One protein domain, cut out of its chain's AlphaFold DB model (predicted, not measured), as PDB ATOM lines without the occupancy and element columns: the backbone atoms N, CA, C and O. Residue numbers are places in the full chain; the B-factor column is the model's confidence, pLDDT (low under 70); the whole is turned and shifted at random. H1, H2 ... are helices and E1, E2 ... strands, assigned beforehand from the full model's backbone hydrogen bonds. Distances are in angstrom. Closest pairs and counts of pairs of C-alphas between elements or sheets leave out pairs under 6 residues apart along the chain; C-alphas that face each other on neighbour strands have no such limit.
ATOM      1  N   ILE A   9      33.560  53.361  31.789       97.56
ATOM      2  CA  ILE A   9      33.156  52.031  32.255       97.56
ATOM      3  C   ILE A   9      31.738  52.128  32.816       97.56
ATOM      4  O   ILE A   9      31.511  52.791  33.823       97.56
ATOM      5  N   SER A  10      30.792  51.468  32.148       96.94
ATOM      6  CA  SER A  10      29.379  51.426  32.541       96.94
ATOM      7  C   SER A  10      29.178  50.485  33.728       96.94
ATOM      8  O   SER A  10      28.628  50.864  34.760       96.94
ATOM      9  N   ARG A  11      29.670  49.248  33.601       97.00
ATOM     10  CA  ARG A  11      29.545  48.211  34.631       97.00
ATOM     11  C   ARG A  11      30.607  47.131  34.465       97.00
ATOM     12  O   ARG A  11      31.121  46.895  33.373       97.00
ATOM     13  N   ARG A  12      30.893  46.426  35.551       97.06
ATOM     14  CA  ARG A  12      31.649  45.172  35.563       97.06
ATOM     15  C   ARG A  12      30.767  44.020  35.088       97.06
ATOM     16  O   ARG A  12      29.610  43.927  35.495       97.06
ATOM     17  N   ILE A  13      31.353  43.127  34.297       96.19
ATOM     18  CA  ILE A  13      30.747  41.890  33.801       96.19
ATOM     19  C   ILE A  13      31.361  40.700  34.543       96.19
ATOM     20  O   ILE A  13      32.582  40.603  34.676       96.19
ATOM     21  N   ILE A  14      30.518  39.803  35.052       95.56
ATOM     22  CA  ILE A  14      30.923  38.640  35.850       95.56
ATOM     23  C   ILE A  14      30.434  37.377  35.142       95.56
ATOM     24  O   ILE A  14      29.313  36.913  35.351       95.56
ATOM     25  N   PHE A  15      31.289  36.825  34.285       93.12
ATOM     26  CA  PHE A  15      31.029  35.551  33.628       93.12
ATOM     27  C   PHE A  15      31.136  34.374  34.602       93.12
ATOM     28  O   PHE A  15      31.974  34.375  35.508       93.12
ATOM     29  N   ASN A  16      30.355  33.319  34.361       90.81
ATOM     30  CA  ASN A  16      30.603  32.028  34.994       90.81
ATOM     31  C   ASN A  16      31.869  31.393  34.391       90.81
ATOM     32  O   ASN A  16      31.885  31.008  33.223       90.81
ATOM     33  N   THR A  17      32.928  31.275  35.191       91.56
ATOM     34  CA  THR A  17      34.222  30.711  34.774       91.56
ATOM     35  C   THR A  17      34.429  29.258  35.211       91.56
ATOM     36  O   THR A  17      35.473  28.673  34.920       91.56
ATOM     37  N   GLU A  18      33.444  28.639  35.870       88.56
ATOM     38  CA  GLU A  18      33.483  27.211  36.222       88.56
ATOM     39  C   GLU A  18      33.282  26.312  34.995       88.56
ATOM     40  O   GLU A  18      33.740  25.169  34.967       88.56
ATOM     41  N   VAL A  19      32.616  26.840  33.965       83.81
ATOM     42  CA  VAL A  19      32.329  26.147  32.709       83.81
ATOM     43  C   VAL A  19      33.063  26.860  31.578       83.81
ATOM     44  O   VAL A  19      33.043  28.086  31.491       83.81
ATOM     45  N   PHE A  20      33.727  26.090  30.714       82.25
ATOM     46  CA  PHE A  20      34.334  26.639  29.504       82.25
ATOM     47  C   PHE A  20      33.232  27.164  28.569       82.25
ATOM     48  O   PHE A  20      32.255  26.436  28.358       82.25
ATOM     49  N   PRO A  21      33.373  28.368  27.986       75.75
ATOM     50  CA  PRO A  21      32.418  28.870  27.009       75.75
ATOM     51  C   PRO A  21      32.398  27.951  25.786       75.75
ATOM     52  O   PRO A  21      33.310  27.929  24.965       75.75
ATOM     53  N   THR A  22      31.358  27.136  25.667       64.81
ATOM     54  CA  THR A  22      31.138  26.338  24.461       64.81
ATOM     55  C   THR A  22      30.628  27.245  23.353       64.81
ATOM     56  O   THR A  22      29.806  28.126  23.606       64.81
ATOM     57  N   THR A  23      31.080  27.014  22.120       52.72
ATOM     58  CA  THR A  23      30.638  27.802  20.968       52.72
ATOM     59  C   THR A  23      29.103  27.840  20.867       52.72
ATOM     60  O   THR A  23      28.443  26.817  21.112       52.72
ATOM     61  N   PRO A  24      28.524  28.976  20.429       40.75
ATOM     62  CA  PRO A  24      27.091  29.125  20.174       40.75
ATOM     63  C   PRO A  24      26.493  28.028  19.292       40.75
ATOM     64  O   PRO A  24      25.323  27.717  19.433       40.75
ATOM     65  N   ALA A  25      27.287  27.360  18.447       38.38
ATOM     66  CA  ALA A  25      26.835  26.243  17.616       38.38
ATOM     67  C   ALA A  25      26.241  25.053  18.411       38.38
ATOM     68  O   ALA A  25      25.509  24.240  17.844       38.38
ATOM     69  N   THR A  26      26.523  24.937  19.717       40.41
ATOM     70  CA  THR A  26      25.856  23.958  20.605       40.41
ATOM     71  C   THR A  26      24.581  24.482  21.266       40.41
ATOM     72  O   THR A  26      23.735  23.684  21.680       40.41
ATOM     73  N   ILE A  27      24.390  25.802  21.309       44.62
ATOM     74  CA  ILE A  27      23.100  26.415  21.610       44.62
ATOM     75  C   ILE A  27      22.301  26.287  20.319       44.62
ATOM     76  O   ILE A  27      22.511  27.034  19.370       44.62
ATOM     77  N   LYS A  28      21.447  25.257  20.241       43.59
ATOM     78  CA  LYS A  28      20.557  25.060  19.092       43.59
ATOM     79  C   LYS A  28      19.893  26.396  18.786       43.59
ATOM     80  O   LYS A  28      19.080  26.851  19.584       43.59
ATOM     81  N   TYR A  29      20.257  26.987  17.650       46.44
ATOM     82  CA  TYR A  29      19.499  28.069  17.052       46.44
ATOM     83  C   TYR A  29      18.040  27.626  17.065       46.44
ATOM     84  O   TYR A  29      17.717  26.580  16.495       46.44
ATOM     85  N   ASP A  30      17.206  28.341  17.814       53.81
ATOM     86  CA  ASP A  30      15.777  28.092  17.839       53.81
ATOM     87  C   ASP A  30      15.169  28.907  16.695       53.81
ATOM     88  O   ASP A  30      15.014  30.123  16.828       53.81
ATOM     89  N   PRO A  31      14.854  28.286  15.544       52.31
ATOM     90  CA  PRO A  31      14.284  29.008  14.416       52.31
ATOM     91  C   PRO A  31      12.905  29.599  14.734       52.31
ATOM     92  O   PRO A  31      12.452  30.475  13.998       52.31
ATOM     93  N   GLU A  32      12.233  29.140  15.797       61.84
ATOM     94  CA  GLU A  32      10.960  29.708  16.252       61.84
ATOM     95  C   GLU A  32      11.153  30.938  17.149       61.84
ATOM     96  O   GLU A  32      10.206  31.700  17.353       61.84
ATOM     97  N   ASN A  33      12.376  31.180  17.636       47.84
ATOM     98  CA  ASN A  33      12.733  32.358  18.414       47.84
ATOM     99  C   ASN A  33      14.119  32.908  18.006       47.84
ATOM    100  O   ASN A  33      15.076  32.815  18.778       47.84
ATOM    101  N   PRO A  34      14.235  33.505  16.801       50.06
ATOM    102  CA  PRO A  34      15.488  34.073  16.291       50.06
ATOM    103  C   PRO A  34      15.999  35.261  17.121       50.06
ATOM    104  O   PRO A  34      17.148  35.663  16.975       50.06
ATOM    105  N   GLU A  35      15.156  35.812  18.000       43.31
ATOM    106  CA  GLU A  35      15.519  36.844  18.970       43.31
ATOM    107  C   GLU A  35      15.896  36.277  20.337       43.31
ATOM    108  O   GLU A  35      16.086  37.067  21.251       43.31
ATOM    109  N   SER A  36      15.993  34.957  20.540       38.62
ATOM    110  CA  SER A  36      16.515  34.436  21.804       38.62
ATOM    111  C   SER A  36      18.005  34.779  21.863       38.62
ATOM    112  O   SER A  36      18.788  34.068  21.226       38.62
ATOM    113  N   PRO A  37      18.438  35.834  22.592       43.97
ATOM    114  CA  PRO A  37      19.859  36.057  22.767       43.97
ATOM    115  C   PRO A  37      20.418  34.775  23.374       43.97
ATOM    116  O   PRO A  37      19.758  34.137  24.207       43.97
ATOM    117  N   LEU A  38      21.622  34.384  22.953       51.84
ATOM    118  CA  LEU A  38      22.441  33.468  23.744       51.84
ATOM    119  C   LEU A  38      22.262  33.908  25.201       51.84
ATOM    120  O   LEU A  38      22.377  35.111  25.458       51.84
ATOM    121  N   PRO A  39      21.813  33.033  26.120       47.03
ATOM    122  CA  PRO A  39      21.464  33.493  27.448       47.03
ATOM    123  C   PRO A  39      22.713  34.150  28.029       47.03
ATOM    124  O   PRO A  39      23.709  33.463  28.255       47.03
ATOM    125  N   ARG A  40      22.646  35.482  28.186       61.22
ATOM    126  CA  ARG A  40      23.661  36.345  28.797       61.22
ATOM    127  C   ARG A  40      23.807  35.893  30.244       61.22
ATOM    128  O   ARG A  40      23.202  36.452  31.155       61.22
ATOM    129  N   ASN A  41      24.507  34.785  30.443       71.06
ATOM    130  CA  ASN A  41      24.651  34.097  31.718       71.06
ATOM    131  C   ASN A  41      25.805  34.727  32.497       71.06
ATOM    132  O   ASN A  41      26.736  34.046  32.929       71.06
ATOM    133  N   TYR A  42      25.758  36.047  32.636       86.75
ATOM    134  CA  TYR A  42      26.706  36.804  33.427       86.75
ATOM    135  C   TYR A  42      25.969  37.788  34.320       86.75
ATOM    136  O   TYR A  42      24.935  38.358  33.965       86.75
ATOM    137  N   GLU A  43      26.515  37.977  35.511       93.50
ATOM    138  CA  GLU A  43      26.048  39.006  36.429       93.50
ATOM    139  C   GLU A  43      26.714  40.338  36.075       93.50
ATOM    140  O   GLU A  43      27.760  40.382  35.419       93.50
ATOM    141  N   THR A  44      26.108  41.442  36.508       94.81
ATOM    142  CA  THR A  44      26.679  42.777  36.308       94.81
ATOM    143  C   THR A  44      26.726  43.553  37.617       94.81
ATOM    144  O   THR A  44      25.896  43.347  38.503       94.81
ATOM    145  N   SER A  45      27.721  44.430  37.755       94.75
ATOM    146  CA  SER A  45      27.899  45.281  38.935       94.75
ATOM    147  C   SER A  45      28.359  46.677  38.535       94.75
ATOM    148  O   SER A  45      29.366  46.827  37.852       94.75
ATOM    149  N   GLU A  46      27.658  47.697  39.020       94.19
ATOM    150  CA  GLU A  46      28.038  49.114  38.876       94.19
ATOM    151  C   GLU A  46      28.913  49.603  40.049       94.19
ATOM    152  O   GLU A  46      29.369  50.742  40.074       94.19
ATOM    153  N   ILE A  47      29.146  48.744  41.043       90.06
ATOM    154  CA  ILE A  47      29.945  49.053  42.232       90.06
ATOM    155  C   ILE A  47      31.433  48.847  41.922       90.06
ATOM    156  O   ILE A  47      31.796  47.868  41.264       90.06
ATOM    157  N   ASP A  48      32.274  49.750  42.439       90.06
ATOM    158  CA  ASP A  48      33.742  49.716  42.359       90.06
ATOM    159  C   ASP A  48      34.285  49.562  40.927       90.06
ATOM    160  O   ASP A  48      35.256  48.841  40.678       90.06
ATOM    161  N   VAL A  49      33.640  50.226  39.963       95.06
ATOM    162  CA  VAL A  49      34.145  50.302  38.589       95.06
ATOM    163  C   VAL A  49      35.366  51.232  38.526       95.06
ATOM    164  O   VAL A  49      35.325  52.327  39.095       95.06
ATOM    165  N   PRO A  50      36.467  50.820  37.872       96.75
ATOM    166  CA  PRO A  50      37.640  51.669  37.751       96.75
ATOM    167  C   PRO A  50      37.389  52.842  36.797       96.75
ATOM    168  O   PRO A  50      36.448  52.842  36.004       96.75
ATOM    169  N   THR A  51      38.262  53.842  36.857       96.94
ATOM    170  CA  THR A  51      38.320  54.939  35.886       96.94
ATOM    171  C   THR A  51      39.572  54.791  35.029       96.94
ATOM    172  O   THR A  51      40.652  54.520  35.555       96.94
ATOM    173  N   LEU A  52      39.430  54.961  33.713       96.94
ATOM    174  CA  LEU A  52      40.548  54.966  32.770       96.94
ATOM    175  C   LEU A  52      40.959  56.399  32.438       96.94
ATOM    176  O   LEU A  52      40.113  57.273  32.266       96.94
ATOM    177  N   ILE A  53      42.266  56.631  32.353       95.31
ATOM    178  CA  ILE A  53      42.864  57.949  32.131       95.31
ATOM    179  C   ILE A  53      43.921  57.826  31.030       95.31
ATOM    180  O   ILE A  53      44.673  56.850  30.999       95.31
ATOM    181  N   ASP A  54      44.001  58.836  30.157       94.31
ATOM    182  CA  ASP A  54      45.039  58.970  29.120       94.31
ATOM    183  C   ASP A  54      45.118  57.749  28.186       94.31
ATOM    184  O   ASP A  54      46.181  57.164  27.960       94.31
ATOM    185  N   ALA A  55      43.961  57.319  27.675       96.06
ATOM    186  CA  ALA A  55      43.898  56.177  26.781       96.06
ATOM    187  C   ALA A  55      44.539  56.512  25.427       96.06
ATOM    188  O   ALA A  55      44.091  57.404  24.703       96.06
ATOM    189  N   ARG A  56      45.582  55.760  25.070       95.56
ATOM    190  CA  ARG A  56      46.334  55.906  23.818       95.56
ATOM    191  C   ARG A  56      46.263  54.620  22.994       95.56
ATOM    192  O   ARG A  56      46.480  53.542  23.550       95.56
ATOM    193  N   PRO A  57      45.994  54.698  21.682       96.00
ATOM    194  CA  PRO A  57      45.909  53.508  20.847       96.00
ATOM    195  C   PRO A  57      47.272  52.813  20.741       96.00
ATOM    196  O   PRO A  57      48.302  53.470  20.570       96.00
ATOM    197  N   LEU A  58      47.269  51.484  20.837       94.75
ATOM    198  CA  LEU A  58      48.420  50.622  20.545       94.75
ATOM    199  C   LEU A  58      48.200  49.864  19.238       94.75
ATOM    200  O   LEU A  58      49.056  49.889  18.358       94.75
ATOM    201  N   GLU A  59      47.037  49.229  19.107       94.75
ATOM    202  CA  GLU A  59      46.667  48.433  17.944       94.75
ATOM    203  C   GLU A  59      45.174  48.601  17.680       94.75
ATOM    204  O   GLU A  59      44.338  48.071  18.406       94.75
ATOM    205  N   ILE A  60      44.846  49.391  16.660       95.12
ATOM    206  CA  ILE A  60      43.470  49.714  16.282       95.12
ATOM    207  C   ILE A  60      43.305  49.637  14.763       95.12
ATOM    208  O   ILE A  60      44.282  49.762  14.018       95.12
ATOM    209  N   GLY A  61      42.072  49.479  14.296       94.19
ATOM    210  CA  GLY A  61      41.711  49.490  12.885       94.19
ATOM    211  C   GLY A  61      40.753  48.375  12.484       94.19
ATOM    212  O   GLY A  61      40.311  47.576  13.306       94.19
ATOM    213  N   GLN A  62      40.449  48.357  11.186       92.62
ATOM    214  CA  GLN A  62      39.692  47.293  10.526       92.62
ATOM    215  C   GLN A  62      40.485  45.983  10.513       92.62
ATOM    216  O   GLN A  62      41.714  46.001  10.614       92.62
ATOM    217  N   ASP A  63      39.777  44.870  10.340       87.56
ATOM    218  CA  ASP A  63      40.345  43.520  10.303       87.56
ATOM    219  C   ASP A  63      41.093  43.153  11.597       87.56
ATOM    220  O   ASP A  63      42.132  42.484  11.585       87.56
ATOM    221  N   LYS A  64      40.558  43.604  12.737       90.38
ATOM    222  CA  LYS A  64      41.091  43.348  14.076       90.38
ATOM    223  C   LYS A  64      39.998  42.793  14.977       90.38
ATOM    224  O   LYS A  64      38.957  43.409  15.173       90.38
ATOM    225  N   TRP A  65      40.279  41.646  15.591       91.81
ATOM    226  CA  TRP A  65      39.386  41.024  16.574       91.81
ATOM    227  C   TRP A  65      39.246  41.839  17.864       91.81
ATOM    228  O   TRP A  65      38.306  41.625  18.622       91.81
ATOM    229  N   ALA A  66      40.166  42.771  18.124       96.19
ATOM    230  CA  ALA A  66      40.059  43.707  19.227       96.19
ATOM    231  C   ALA A  66      40.796  45.022  18.937       96.19
ATOM    232  O   ALA A  66      41.757  45.052  18.170       96.19
ATOM    233  N   GLN A  67      40.352  46.092  19.590       97.12
ATOM    234  CA  GLN A  67      41.011  47.394  19.619       97.12
ATOM    235  C   GLN A  67      41.767  47.534  20.945       97.12
ATOM    236  O   GLN A  67      41.186  47.359  22.020       97.12
ATOM    237  N   ILE A  68      43.065  47.823  20.876       97.69
ATOM    238  CA  ILE A  68      43.981  47.796  22.017       97.69
ATOM    239  C   ILE A  68      44.466  49.204  22.345       97.69
ATOM    240  O   ILE A  68      45.022  49.902  21.490       97.69
ATOM    241  N   TYR A  69      44.335  49.590  23.611       97.81
ATOM    242  CA  TYR A  69      44.759  50.884  24.138       97.81
ATOM    243  C   TYR A  69      45.628  50.695  25.382       97.81
ATOM    244  O   TYR A  69      45.366  49.822  26.203       97.81
ATOM    245  N   ALA A  70      46.652  51.529  25.550       97.31
ATOM    246  CA  ALA A  70      47.337  51.687  26.830       97.31
ATOM    247  C   ALA A  70      46.671  52.815  27.615       97.31
ATOM    248  O   ALA A  70      46.391  53.862  27.041       97.31
ATOM    249  N   CYS A  71      46.477  52.628  28.916       97.06
ATOM    250  CA  CYS A  71      45.849  53.623  29.785       97.06
ATOM    251  C   CYS A  71      46.514  53.623  31.168       97.06
ATOM    252  O   CYS A  71      47.188  52.661  31.548       97.06
ATOM    253  N   GLN A  72      46.269  54.671  31.949       97.31
ATOM    254  CA  GLN A  72      46.313  54.588  33.410       97.31
ATOM    255  C   GLN A  72      44.939  54.161  33.929       97.31
ATOM    256  O   GLN A  72      43.911  54.523  33.354       97.31
ATOM    257  N   MET A  73      44.918  53.418  35.028       97.31
ATOM    258  CA  MET A  73      43.699  53.009  35.715       97.31
ATOM    259  C   MET A  73      43.732  53.455  37.174       97.31
ATOM    260  O   MET A  73      44.689  53.165  37.892       97.31
ATOM    261  N   GLU A  74      42.654  54.096  37.616       97.06
ATOM    262  CA  GLU A  74      42.334  54.304  39.028       97.06
ATOM    263  C   GLU A  74      41.244  53.316  39.432       97.06
ATOM    264  O   GLU A  74      40.095  53.429  39.003       97.06
ATOM    265  N   ASP A  75      41.603  52.325  40.242       94.75
ATOM    266  CA  ASP A  75      40.675  51.308  40.727       94.75
ATOM    267  C   ASP A  75      40.450  51.495  42.232       94.75
ATOM    268  O   ASP A  75      41.422  51.435  42.987       94.75
ATOM    269  N   PRO A  76      39.199  51.674  42.703       92.69
ATOM    270  CA  PRO A  76      38.894  51.846  44.127       92.69
ATOM    271  C   PRO A  76      39.409  50.719  45.035       92.69
ATOM    272  O   PRO A  76      39.495  50.888  46.251       92.69
ATOM    273  N   ARG A  77      39.716  49.556  44.455       91.31
ATOM    274  CA  ARG A  77      40.149  48.348  45.166       91.31
ATOM    275  C   ARG A  77      41.669  48.203  45.213       91.31
ATOM    276  O   ARG A  77      42.157  47.287  45.873       91.31
ATOM    277  N   LEU A  78      42.405  49.058  44.503       92.19
ATOM    278  CA  LEU A  78      43.863  49.047  44.434       92.19
ATOM    279  C   LEU A  78      44.440  50.283  45.125       92.19
ATOM    280  O   LEU A  78      43.825  51.345  45.187       92.19
ATOM    281  N   GLU A  79      45.659  50.150  45.638       91.88
ATOM    282  CA  GLU A  79      46.409  51.298  46.139       91.88
ATOM    283  C   GLU A  79      47.109  52.005  44.972       91.88
ATOM    284  O   GLU A  79      48.079  51.495  44.415       91.88
ATOM    285  N   GLY A  80      46.635  53.202  44.619       92.12
ATOM    286  CA  GLY A  80      47.256  54.056  43.602       92.12
ATOM    287  C   GLY A  80      46.779  53.798  42.170       92.12
ATOM    288  O   GLY A  80      45.729  53.205  41.939       92.12
ATOM    289  N   GLN A  81      47.548  54.317  41.210       95.50
ATOM    290  CA  GLN A  81      47.302  54.150  39.777       95.50
ATOM    291  C   GLN A  81      48.056  52.932  39.234       95.50
ATOM    292  O   GLN A  81      49.165  52.634  39.683       95.50
ATOM    293  N   ALA A  82      47.471  52.263  38.243       96.44
ATOM    294  CA  ALA A  82      48.096  51.151  37.536       96.44
ATOM    295  C   ALA A  82      48.205  51.436  36.033       96.44
ATOM    296  O   ALA A  82      47.239  51.869  35.407       96.44
ATOM    297  N   ASP A  83      49.353  51.109  35.437       97.50
ATOM    298  CA  ASP A  83      49.476  51.028  33.982       97.50
ATOM    299  C   ASP A  83      48.725  49.793  33.470       97.50
ATOM    300  O   ASP A  83      49.016  48.656  33.872       97.50
ATOM    301  N   VAL A  84      47.790  49.998  32.544       98.31
ATOM    302  CA  VAL A  84      46.948  48.926  32.005       98.31
ATOM    303  C   VAL A  84      46.889  48.921  30.482       98.31
ATOM    304  O   VAL A  84      47.192  49.909  29.810       98.31
ATOM    305  N   VAL A  85      46.472  47.779  29.946       98.38
ATOM    306  CA  VAL A  85      45.946  47.634  28.593       98.38
ATOM    307  C   VAL A  85      44.434  47.476  28.682       98.38
ATOM    308  O   VAL A  85      43.940  46.616  29.413       98.38
ATOM    309  N   LEU A  86      43.719  48.288  27.910       98.44
ATOM    310  CA  LEU A  86      42.317  48.095  27.574       98.44
ATOM    311  C   LEU A  86      42.236  47.353  26.235       98.44
ATOM    312  O   LEU A  86      42.796  47.815  25.240       98.44
ATOM    313  N   LYS A  87      41.515  46.233  26.211       98.44
ATOM    314  CA  LYS A  87      41.200  45.461  25.003       98.44
ATOM    315  C   LYS A  87      39.686  45.456  24.801       98.44
ATOM    316  O   LYS A  87      38.974  44.902  25.635       98.44
ATOM    317  N   LEU A  88      39.212  46.089  23.730       98.12
ATOM    318  CA  LEU A  88      37.794  46.183  23.362       98.12
ATOM    319  C   LEU A  88      37.481  45.245  22.197       98.12
ATOM    320  O   LEU A  88      38.188  45.274  21.190       98.12
ATOM    321  N   TYR A  89      36.412  44.459  22.295       96.25
ATOM    322  CA  TYR A  89      35.935  43.617  21.200       96.25
ATOM    323  C   TYR A  89      34.785  44.341  20.499       96.25
ATOM    324  O   TYR A  89      33.666  44.381  20.994       96.25
ATOM    325  N   GLN A  90      35.075  44.951  19.355       94.00
ATOM    326  CA  GLN A  90      34.097  45.702  18.568       94.00
ATOM    327  C   GLN A  90      33.799  44.929  17.287       94.00
ATOM    328  O   GLN A  90      34.622  44.917  16.367       94.00
ATOM    329  N   GLU A  91      32.637  44.273  17.234       90.12
ATOM    330  CA  GLU A  91      32.287  43.344  16.149       90.12
ATOM    331  C   GLU A  91      32.345  43.994  14.760       90.12
ATOM    332  O   GLU A  91      32.704  43.331  13.787       90.12
ATOM    333  N   GLN A  92      32.083  45.304  14.653       90.00
ATOM    334  CA  GLN A  92      32.181  46.036  13.384       90.00
ATOM    335  C   GLN A  92      33.594  46.083  12.778       90.00
ATOM    336  O   GLN A  92      33.734  46.445  11.611       90.00
ATOM    337  N   TYR A  93      34.631  45.774  13.562       91.31
ATOM    338  CA  TYR A  93      36.026  45.741  13.115       91.31
ATOM    339  C   TYR A  93      36.567  44.327  12.940       91.31
ATOM    340  O   TYR A  93      37.722  44.171  12.529       91.31
ATOM    341  N   PHE A  94      35.765  43.302  13.241       90.06
ATOM    342  CA  PHE A  94      36.196  41.924  13.066       90.06
ATOM    343  C   PHE A  94      36.527  41.668  11.591       90.06
ATOM    344  O   PHE A  94      35.845  42.204  10.712       90.06
ATOM    345  N   PRO A  95      37.566  40.860  11.302       85.06
ATOM    346  CA  PRO A  95      37.870  40.458   9.938       85.06
ATOM    347  C   PRO A  95      36.620  39.927   9.228       85.06
ATOM    348  O   PRO A  95      35.829  39.206   9.853       85.06
ATOM    349  N   PRO A  96      36.428  40.259   7.938       76.25
ATOM    350  CA  PRO A  96      35.264  39.822   7.194       76.25
ATOM    351  C   PRO A  96      35.162  38.303   7.243       76.25
ATOM    352  O   PRO A  96      36.159  37.580   7.150       76.25
ATOM    353  N   ARG A  97      33.928  37.816   7.358       70.50
ATOM    354  CA  ARG A  97      33.650  36.408   7.108       70.50
ATOM    355  C   ARG A  97      33.992  36.163   5.644       70.50
ATOM    356  O   ARG A  97      33.475  36.852   4.770       70.50
ATOM    357  N   TYR A  98      34.888  35.225   5.381       60.47
ATOM    358  CA  TYR A  98      35.024  34.715   4.030       60.47
ATOM    359  C   TYR A  98      33.740  33.947   3.735       60.47
ATOM    360  O   TYR A  98      33.476  32.912   4.349       60.47
ATOM    361  N   ASP A  99      32.891  34.523   2.886       53.53
ATOM    362  CA  ASP A  99      31.701  33.839   2.404       53.53
ATOM    363  C   ASP A  99      32.159  32.546   1.724       53.53
ATOM    364  O   ASP A  99      33.034  32.570   0.855       53.53
ATOM    365  N   GLU A 100      31.557  31.416   2.107       54.69
ATOM    366  CA  GLU A 100      31.889  30.076   1.600       54.69
ATOM    367  C   GLU A 100      31.832  29.968   0.061       54.69
ATOM    368  O   GLU A 100      32.207  28.943  -0.489       54.69
ATOM    369  N   GLU A 101      31.363  30.984  -0.666       52.78
ATOM    370  CA  GLU A 101      31.224  30.966  -2.122       52.78
ATOM    371  C   GLU A 101      32.526  31.251  -2.899       52.78
ATOM    372  O   GLU A 101      32.583  30.925  -4.089       52.78
ATOM    373  N   ASP A 102      33.596  31.761  -2.271       50.12
ATOM    374  CA  ASP A 102      34.895  31.973  -2.939       50.12
ATOM    375  C   ASP A 102      35.889  30.819  -2.685       50.12
ATOM    376  O   ASP A 102      36.979  30.977  -2.139       50.12
ATOM    377  N   TYR A 103      35.527  29.618  -3.151       51.88
ATOM    378  CA  TYR A 103      36.358  28.397  -3.131       51.88
ATOM    379  C   TYR A 103      37.679  28.492  -3.937       51.88
ATOM    380  O   TYR A 103      38.316  27.470  -4.221       51.88
ATOM    381  N   SER A 104      38.105  29.684  -4.368       51.97
ATOM    382  CA  SER A 104      39.249  29.868  -5.264       51.97
ATOM    383  C   SER A 104      40.586  30.145  -4.564       51.97
ATOM    384  O   SER A 104      41.612  30.195  -5.248       51.97
ATOM    385  N   ILE A 105      40.621  30.228  -3.223       49.53
ATOM    386  CA  ILE A 105      41.868  30.333  -2.441       49.53
ATOM    387  C   ILE A 105      42.199  28.984  -1.767       49.53
ATOM    388  O   ILE A 105      41.870  28.749  -0.603       49.53
ATOM    389  N   PRO A 106      42.898  28.064  -2.457       41.78
ATOM    390  CA  PRO A 106      43.346  26.819  -1.858       41.78
ATOM    391  C   PRO A 106      44.561  27.116  -0.970       41.78
ATOM    392  O   PRO A 106      45.673  27.221  -1.484       41.78
ATOM    393  N   ASN A 107      44.347  27.321   0.338       45.97
ATOM    394  CA  ASN A 107      45.184  26.780   1.433       45.97
ATOM    395  C   ASN A 107      45.121  27.551   2.764       45.97
ATOM    396  O   ASN A 107      45.609  27.012   3.750       45.97
ATOM    397  N   TYR A 108      44.559  28.762   2.846       45.28
ATOM    398  CA  TYR A 108      44.598  29.516   4.115       45.28
ATOM    399  C   TYR A 108      43.390  29.226   5.029       45.28
ATOM    400  O   TYR A 108      43.545  29.045   6.235       45.28
ATOM    401  N   GLU A 109      42.194  29.072   4.455       43.50
ATOM    402  CA  GLU A 109      40.955  28.860   5.221       43.50
ATOM    403  C   GLU A 109      40.754  27.432   5.716       43.50
ATOM    404  O   GLU A 109      40.292  27.245   6.835       43.50
ATOM    405  N   SER A 110      41.170  26.417   4.952       46.62
ATOM    406  CA  SER A 110      41.094  25.019   5.406       46.62
ATOM    407  C   SER A 110      41.896  24.798   6.696       46.62
ATOM    408  O   SER A 110      41.495  24.011   7.552       46.62
ATOM    409  N   GLU A 111      42.993  25.537   6.899       44.75
ATOM    410  CA  GLU A 111      43.750  25.467   8.148       44.75
ATOM    411  C   GLU A 111      43.076  26.232   9.287       44.75
ATOM    412  O   GLU A 111      42.971  25.659  10.362       44.75
ATOM    413  N   LEU A 112      42.568  27.456   9.101       42.97
ATOM    414  CA  LEU A 112      41.898  28.174  10.200       42.97
ATOM    415  C   LEU A 112      40.533  27.561  10.562       42.97
ATOM    416  O   LEU A 112      40.227  27.408  11.742       42.97
ATOM    417  N   GLN A 113      39.730  27.159   9.574       42.72
ATOM    418  CA  GLN A 113      38.411  26.552   9.783       42.72
ATOM    419  C   GLN A 113      38.515  25.109  10.307       42.72
ATOM    420  O   GLN A 113      37.707  24.722  11.153       42.72
ATOM    421  N   SER A 114      39.526  24.319   9.897       47.50
ATOM    422  CA  SER A 114      39.737  22.978  10.477       47.50
ATOM    423  C   SER A 114      40.510  22.983  11.802       47.50
ATOM    424  O   SER A 114      40.191  22.160  12.660       47.50
ATOM    425  N   ARG A 115      41.449  23.921  12.032       43.72
ATOM    426  CA  ARG A 115      42.110  24.099  13.346       43.72
ATOM    427  C   ARG A 115      41.133  24.612  14.391       43.72
ATOM    428  O   ARG A 115      41.145  24.162  15.539       43.72
ATOM    429  N   ASN A 116      40.228  25.512  14.000       42.59
ATOM    430  CA  ASN A 116      39.371  26.124  14.993       42.59
ATOM    431  C   ASN A 116      38.184  25.261  15.415       42.59
ATOM    432  O   ASN A 116      37.689  25.484  16.515       42.59
ATOM    433  N   GLY A 117      37.723  24.281  14.624       39.75
ATOM    434  CA  GLY A 117      36.564  23.438  14.985       39.75
ATOM    435  C   GLY A 117      35.299  24.231  15.368       39.75
ATOM    436  O   GLY A 117      34.325  23.672  15.866       39.75
ATOM    437  N   ALA A 118      35.331  25.543  15.153       41.81
ATOM    438  CA  ALA A 118      34.376  26.535  15.573       41.81
ATOM    439  C   ALA A 118      33.810  27.103  14.283       41.81
ATOM    440  O   ALA A 118      34.218  28.150  13.801       41.81
ATOM    441  N   THR A 119      32.850  26.383  13.720       43.97
ATOM    442  CA  THR A 119      31.943  26.897  12.687       43.97
ATOM    443  C   THR A 119      30.936  27.898  13.280       43.97
ATOM    444  O   THR A 119      29.871  28.114  12.715       43.97
ATOM    445  N   GLY A 120      31.207  28.417  14.483       56.78
ATOM    446  CA  GLY A 120      30.349  29.342  15.206       56.78
ATOM    447  C   GLY A 120      30.822  30.769  14.990       56.78
ATOM    448  O   GLY A 120      32.020  31.025  14.907       56.78
ATOM    449  N   GLU A 121      29.868  31.684  14.909       68.06
ATOM    450  CA  GLU A 121      30.137  33.114  14.832       68.06
ATOM    451  C   GLU A 121      30.937  33.560  16.065       68.06
ATOM    452  O   GLU A 121      30.521  33.320  17.201       68.06
ATOM    453  N   MET A 122      32.105  34.171  15.841       80.06
ATOM    454  CA  MET A 122      32.859  34.835  16.903       80.06
ATOM    455  C   MET A 122      32.153  36.149  17.232       80.06
ATOM    456  O   MET A 122      32.010  36.998  16.353       80.06
ATOM    457  N   THR A 123      31.711  36.294  18.479       87.69
ATOM    458  CA  THR A 123      31.049  37.497  19.004       87.69
ATOM    459  C   THR A 123      31.930  38.185  20.042       87.69
ATOM    460  O   THR A 123      32.818  37.550  20.623       87.69
ATOM    461  N   GLU A 124      31.668  39.465  20.323       91.31
ATOM    462  CA  GLU A 124      32.357  40.198  21.396       91.31
ATOM    463  C   GLU A 124      32.235  39.477  22.748       91.31
ATOM    464  O   GLU A 124      33.213  39.334  23.483       91.31
ATOM    465  N   GLU A 125      31.047  38.939  23.041       90.88
ATOM    466  CA  GLU A 125      30.747  38.226  24.279       90.88
ATOM    467  C   GLU A 125      31.534  36.918  24.377       90.88
ATOM    468  O   GLU A 125      32.094  36.616  25.432       90.88
ATOM    469  N   LEU A 126      31.617  36.152  23.284       88.38
ATOM    470  CA  LEU A 126      32.333  34.879  23.271       88.38
ATOM    471  C   LEU A 126      33.837  35.081  23.487       88.38
ATOM    472  O   LEU A 126      34.436  34.341  24.272       88.38
ATOM    473  N   LEU A 127      34.439  36.076  22.827       92.12
ATOM    474  CA  LEU A 127      35.864  36.384  22.985       92.12
ATOM    475  C   LEU A 127      36.160  36.880  24.405       92.12
ATOM    476  O   LEU A 127      37.055  36.349  25.069       92.12
ATOM    477  N   ALA A 128      35.354  37.820  24.914       94.94
ATOM    478  CA  ALA A 128      35.493  38.336  26.272       94.94
ATOM    479  C   ALA A 128      35.327  37.230  27.327       94.94
ATOM    480  O   ALA A 128      36.112  37.157  28.278       94.94
ATOM    481  N   TRP A 129      34.341  36.341  27.171       93.19
ATOM    482  CA  TRP A 129      34.124  35.225  28.095       93.19
ATOM    483  C   TRP A 129      35.267  34.209  28.028       93.19
ATOM    484  O   TRP A 129      35.781  33.809  29.073       93.19
ATOM    485  N   THR A 130      35.721  33.836  26.828       92.69
ATOM    486  CA  THR A 130      36.838  32.889  26.642       92.69
ATOM    487  C   THR A 130      38.105  33.389  27.317       92.69
ATOM    488  O   THR A 130      38.716  32.661  28.107       92.69
ATOM    489  N   GLU A 131      38.446  34.657  27.100       96.56
ATOM    490  CA  GLU A 131      39.626  35.257  27.709       96.56
ATOM    491  C   GLU A 131      39.467  35.378  29.238       96.56
ATOM    492  O   GLU A 131      40.371  35.006  29.991       96.56
ATOM    493  N   THR A 132      38.284  35.772  29.728       96.75
ATOM    494  CA  THR A 132      37.975  35.810  31.173       96.75
ATOM    495  C   THR A 132      38.126  34.435  31.828       96.75
ATOM    496  O   THR A 132      38.708  34.315  32.909       96.75
ATOM    497  N   TRP A 133      37.604  33.388  31.185       95.88
ATOM    498  CA  TRP A 133      37.714  32.011  31.657       95.88
ATOM    499  C   TRP A 133      39.182  31.583  31.752       95.88
ATOM    500  O   TRP A 133      39.596  31.047  32.786       95.88
ATOM    501  N   ALA A 134      39.987  31.870  30.725       97.00
ATOM    502  CA  ALA A 134      41.405  31.536  30.723       97.00
ATOM    503  C   ALA A 134      42.142  32.237  31.874       97.00
ATOM    504  O   ALA A 134      42.777  31.567  32.689       97.00
ATOM    505  N   TYR A 135      41.988  33.555  32.035       98.44
ATOM    506  CA  TYR A 135      42.637  34.285  33.130       98.44
ATOM    507  C   TYR A 135      42.190  33.819  34.521       98.44
ATOM    508  O   TYR A 135      43.021  33.757  35.433       98.44
ATOM    509  N   ALA A 136      40.920  33.438  34.691       97.62
ATOM    510  CA  ALA A 136      40.428  32.861  35.941       97.62
ATOM    511  C   ALA A 136      41.097  31.511  36.254       97.62
ATOM    512  O   ALA A 136      41.515  31.269  37.387       97.62
ATOM    513  N   ARG A 137      41.269  30.640  35.250       97.31
ATOM    514  CA  ARG A 137      41.990  29.361  35.393       97.31
ATOM    515  C   ARG A 137      43.485  29.549  35.648       97.31
ATOM    516  O   ARG A 137      44.089  28.729  36.339       97.31
ATOM    517  N   LEU A 138      44.065  30.621  35.115       98.19
ATOM    518  CA  LEU A 138      45.492  30.927  35.175       98.19
ATOM    519  C   LEU A 138      45.865  31.912  36.294       98.19
ATOM    520  O   LEU A 138      46.957  32.477  36.272       98.19
ATOM    521  N   GLN A 139      45.002  32.104  37.299       98.19
ATOM    522  CA  GLN A 139      45.210  33.081  38.375       98.19
ATOM    523  C   GLN A 139      46.593  32.972  39.041       98.19
ATOM    524  O   GLN A 139      47.222  33.987  39.321       98.19
ATOM    525  N   SER A 140      47.108  31.756  39.247       98.19
ATOM    526  CA  SER A 140      48.419  31.532  39.877       98.19
ATOM    527  C   SER A 140      49.624  31.924  39.013       98.19
ATOM    528  O   SER A 140      50.749  31.876  39.504       98.19
ATOM    529  N   LEU A 141      49.420  32.238  37.729       98.44
ATOM    530  CA  LEU A 141      50.472  32.653  36.794       98.44
ATOM    531  C   LEU A 141      50.466  34.164  36.520       98.44
ATOM    532  O   LEU A 141      51.437  34.689  35.964       98.44
ATOM    533  N   GLN A 142      49.404  34.869  36.912       98.44
ATOM    534  CA  GLN A 142      49.266  36.305  36.689       98.44
ATOM    535  C   GLN A 142      50.381  37.107  37.369       98.44
ATOM    536  O   GLN A 142      50.747  36.844  38.514       98.44
ATOM    537  N   GLY A 143      50.948  38.067  36.636       96.00
ATOM    538  CA  GLY A 143      52.082  38.885  37.075       96.00
ATOM    539  C   GLY A 143      53.436  38.168  37.039       96.00
ATOM    540  O   GLY A 143      54.446  38.778  37.379       96.00
ATOM    541  N   THR A 144      53.480  36.892  36.633       95.94
ATOM    542  CA  THR A 144      54.736  36.136  36.496       95.94
ATOM    543  C   THR A 144      55.077  35.874  35.034       95.94
ATOM    544  O   THR A 144      56.121  36.310  34.565       95.94
ATOM    545  N   CYS A 145      54.194  35.187  34.309       96.69
ATOM    546  CA  CYS A 145      54.383  34.854  32.895       96.69
ATOM    547  C   CYS A 145      53.137  35.110  32.041       96.69
ATOM    548  O   CYS A 145      53.139  34.771  30.863       96.69
ATOM    549  N   ILE A 146      52.088  35.696  32.621       98.44
ATOM    550  CA  ILE A 146      50.930  36.277  31.926       98.44
ATOM    551  C   ILE A 146      50.551  37.596  32.631       98.44
ATOM    552  O   ILE A 146      50.906  37.764  33.807       98.44
ATOM    553  N   PRO A 147      49.829  38.522  31.979       98.44
ATOM    554  CA  PRO A 147      49.371  39.761  32.607       98.44
ATOM    555  C   PRO A 147      48.472  39.529  33.827       98.44
ATOM    556  O   PRO A 147      47.802  38.503  33.948       98.44
ATOM    557  N   ILE A 148      48.422  40.513  34.724       98.44
ATOM    558  CA  ILE A 148      47.386  40.589  35.757       98.44
ATOM    559  C   ILE A 148      46.070  40.970  35.082       98.44
ATOM    560  O   ILE A 148      46.016  41.942  34.335       98.44
ATOM    561  N   PHE A 149      45.013  40.218  35.360       98.25
ATOM    562  CA  PHE A 149      43.668  40.452  34.859       98.25
ATOM    563  C   PHE A 149      42.844  41.213  35.897       98.25
ATOM    564  O   PHE A 149      42.539  40.693  36.971       98.25
ATOM    565  N   TYR A 150      42.464  42.449  35.572       98.06
ATOM    566  CA  TYR A 150      41.694  43.307  36.474       98.06
ATOM    567  C   TYR A 150      40.183  43.075  36.368       98.06
ATOM    568  O   TYR A 150      39.441  43.319  37.329       98.06
ATOM    569  N   GLY A 151      39.712  42.576  35.224       97.50
ATOM    570  CA  GLY A 151      38.322  42.191  35.016       97.50
ATOM    571  C   GLY A 151      37.816  42.452  33.604       97.50
ATOM    572  O   GLY A 151      38.525  42.993  32.755       97.50
ATOM    573  N   THR A 152      36.546  42.105  33.423       98.00
ATOM    574  CA  THR A 152      35.757  42.337  32.211       98.00
ATOM    575  C   THR A 152      34.711  43.396  32.499       98.00
ATOM    576  O   THR A 152      34.110  43.407  33.580       98.00
ATOM    577  N   TYR A 153      34.493  44.288  31.542       98.06
ATOM    578  CA  TYR A 153      33.602  45.423  31.698       98.06
ATOM    579  C   TYR A 153      32.845  45.723  30.406       98.06
ATOM    580  O   TYR A 153      33.271  45.359  29.310       98.06
ATOM    581  N   GLU A 154      31.722  46.408  30.571       97.50
ATOM    582  CA  GLU A 154      31.005  47.088  29.501       97.50
ATOM    583  C   GLU A 154      31.493  48.537  29.436       97.50
ATOM    584  O   GLU A 154      31.506  49.245  30.453       97.50
ATOM    585  N   PHE A 155      31.872  48.979  28.243       97.62
ATOM    586  CA  PHE A 155      32.393  50.313  27.984       97.62
ATOM    587  C   PHE A 155      31.415  51.099  27.122       97.62
ATOM    588  O   PHE A 155      30.891  50.574  26.146       97.62
ATOM    589  N   ILE A 156      31.209  52.368  27.469       96.88
ATOM    590  CA  ILE A 156      30.583  53.365  26.603       96.88
ATOM    591  C   ILE A 156      31.718  54.092  25.882       96.88
ATOM    592  O   ILE A 156      32.583  54.708  26.520       96.88
ATOM    593  N   LEU A 157      31.726  53.973  24.560       94.94
ATOM    594  CA  LEU A 157      32.718  54.550  23.662       94.94
ATOM    595  C   LEU A 157      32.427  56.043  23.402       94.94
ATOM    596  O   LEU A 157      31.318  56.512  23.676       94.94
ATOM    597  N   PRO A 158      33.389  56.820  22.864       91.88
ATOM    598  CA  PRO A 158      33.208  58.260  22.638       91.88
ATOM    599  C   PRO A 158      32.051  58.642  21.701       91.88
ATOM    600  O   PRO A 158      31.530  59.754  21.781       91.88
ATOM    601  N   ASP A 159      31.650  57.743  20.806       91.88
ATOM    602  CA  ASP A 159      30.496  57.900  19.911       91.88
ATOM    603  C   ASP A 159      29.161  57.472  20.551       91.88
ATOM    604  O   ASP A 159      28.100  57.655  19.952       91.88
ATOM    605  N   GLY A 160      29.201  56.964  21.785       93.88
ATOM    606  CA  GLY A 160      28.055  56.450  22.525       93.88
ATOM    607  C   GLY A 160      27.747  54.975  22.264       93.88
ATOM    608  O   GLY A 160      26.797  54.466  22.863       93.88
ATOM    609  N   GLU A 161      28.512  54.287  21.410       94.31
ATOM    610  CA  GLU A 161      28.392  52.837  21.251       94.31
ATOM    611  C   GLU A 161      28.822  52.105  22.525       94.31
ATOM    612  O   GLU A 161      29.576  52.619  23.354       94.31
ATOM    613  N   VAL A 162      28.311  50.887  22.688       95.00
ATOM    614  CA  VAL A 162      28.643  50.016  23.814       95.00
ATOM    615  C   VAL A 162      29.459  48.844  23.293       95.00
ATOM    616  O   VAL A 162      29.107  48.270  22.268       95.00
ATOM    617  N   SER A 163      30.529  48.490  24.001       95.62
ATOM    618  CA  SER A 163      31.372  47.339  23.667       95.62
ATOM    619  C   SER A 163      31.826  46.613  24.929       95.62
ATOM    620  O   SER A 163      32.034  47.228  25.984       95.62
ATOM    621  N   LEU A 164      31.982  45.295  24.825       96.56
ATOM    622  CA  LEU A 164      32.633  44.496  25.856       96.56
ATOM    623  C   LEU A 164      34.155  44.567  25.728       96.56
ATOM    624  O   LEU A 164      34.728  44.556  24.639       96.56
ATOM    625  N   GLY A 165      34.834  44.576  26.869       97.56
ATOM    626  CA  GLY A 165      36.286  44.538  26.894       97.56
ATOM    627  C   GLY A 165      36.854  44.030  28.204       97.56
ATOM    628  O   GLY A 165      36.146  43.835  29.196       97.56
ATOM    629  N   ILE A 166      38.167  43.844  28.208       98.56
ATOM    630  CA  ILE A 166      38.930  43.429  29.382       98.56
ATOM    631  C   ILE A 166      40.032  44.436  29.697       98.56
ATOM    632  O   ILE A 166      40.516  45.156  28.819       98.56
ATOM    633  N   ILE A 167      40.440  44.457  30.965       98.62
ATOM    634  CA  ILE A 167      41.558  45.273  31.443       98.62
ATOM    635  C   ILE A 167      42.650  44.360  32.001       98.62
ATOM    636  O   ILE A 167      42.401  43.539  32.891       98.62
ATOM    637  N   LEU A 168      43.868  44.539  31.497       98.69
ATOM    638  CA  LEU A 168      45.062  43.767  31.845       98.69
ATOM    639  C   LEU A 168      46.181  44.692  32.338       98.69
ATOM    640  O   LEU A 168      46.220  45.860  31.964       98.69
ATOM    641  N   SER A 169      47.135  44.201  33.128       98.25
ATOM    642  CA  SER A 169      48.361  44.959  33.421       98.25
ATOM    643  C   SER A 169      49.152  45.229  32.149       98.25
ATOM    644  O   SER A 169      49.343  44.323  31.335       98.25
ATOM    645  N   PHE A 170      49.680  46.442  32.016       97.50
ATOM    646  CA  PHE A 170      50.521  46.795  30.883       97.50
ATOM    647  C   PHE A 170      51.873  46.072  30.937       97.50
ATOM    648  O   PHE A 170      52.650  46.244  31.878       97.50
TER     649      PHE A 170
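What this domain is: This is residues 9 to 170 of the 328 residues of the protein "Protein kinase domain-containing protein" of Rickenella mellea (UniProt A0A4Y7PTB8). One strongly twisted sheet of seven strands makes the body, with the helix H2 packed over one face, along the strands, and no named helix over the other face. The small helix H1 lies off the sheet beyond one end; residues 101 to 108 and 110 to 116 stick out there, and residues 30 to 36 stick out from the long link between E1 and E2. The printed part has 162 residues, under half of them in named elements, which run E1, E2, E3, E4, E5, H1, H2, E6, E7, class mixed. The sheet's order is E2, E1, E6, E7, E5, E4, E3, antiparallel throughout. The whole is compact, with a radius of gyration of the C-alphas of 17.4 A and spans of 54 by 37 by 34 A.

How they stand to each other: In the sheet, E6, residues 149 to 156, and E7, residues 162 to 169, form a hairpin, with N 155 and O 163 2.9 A apart. E1, residues 9 to 15, is antiparallel to E6, with N 10 and O 154 at 2.9 A. E2, residues 42 to 45, is an edge strand and forms a hairpin with E1; N 12 and O 45 are 2.8 A apart. On the other side of E7 is E5, residues 81 to 89, with N 85 and O 168 at 2.8 A. E3, residues 51 to 59, E4, residues 67 to 74, and E5 form a meander, each strand the antiparallel neighbour of the one before; N 69 and O 86 are 2.9 A apart, N 56 and O 70 also 2.9 A. E3 bends by 74 degrees at residue 54 and E4 by 61 degrees at residue 70. H2, residues 124 to 137, is on the sheet at a height of 7.9 A, making two layers, a helix on one face of a sheet. It lies over E6 and only just over E7, where 3 of its C-alphas fall; on the local plane its line and that of E6 stand at 6 degrees. The closest C-alphas of H2 and E7, Glu 124 and Leu 164, are 6.2 A apart. H1, residues 109 to 116, is not on the sheet and is apart from H2. E5, H1, H2 and E6 form a split strand-helix-strand unit, two strands running the same way with E7 between them, and a right-handed crossover. In H1 and H2 every O i to N i+4 pair is within hydrogen-bond range.

Where its parts are: E1 begins at C-alpha 9 (33.156, 52.031, 32.255), and E7, 22.5 A long, ends at C-alpha 169 (48.361, 44.959, 33.421). E5 is 24.2 A long; H2 is 20.2 A, from C-alpha 124 (32.357, 40.198, 21.396).

The domain as a whole: The C-alphas farthest apart, Glu 79 and Ser 104, are 56.1 A apart. The printed part has no cut. The links E1 to E2, E5 to H1 and H2 to E6 are long. The mean pLDDT of the printed part is 82.0; residues 22 to 40 and 98 to 121 are under 70.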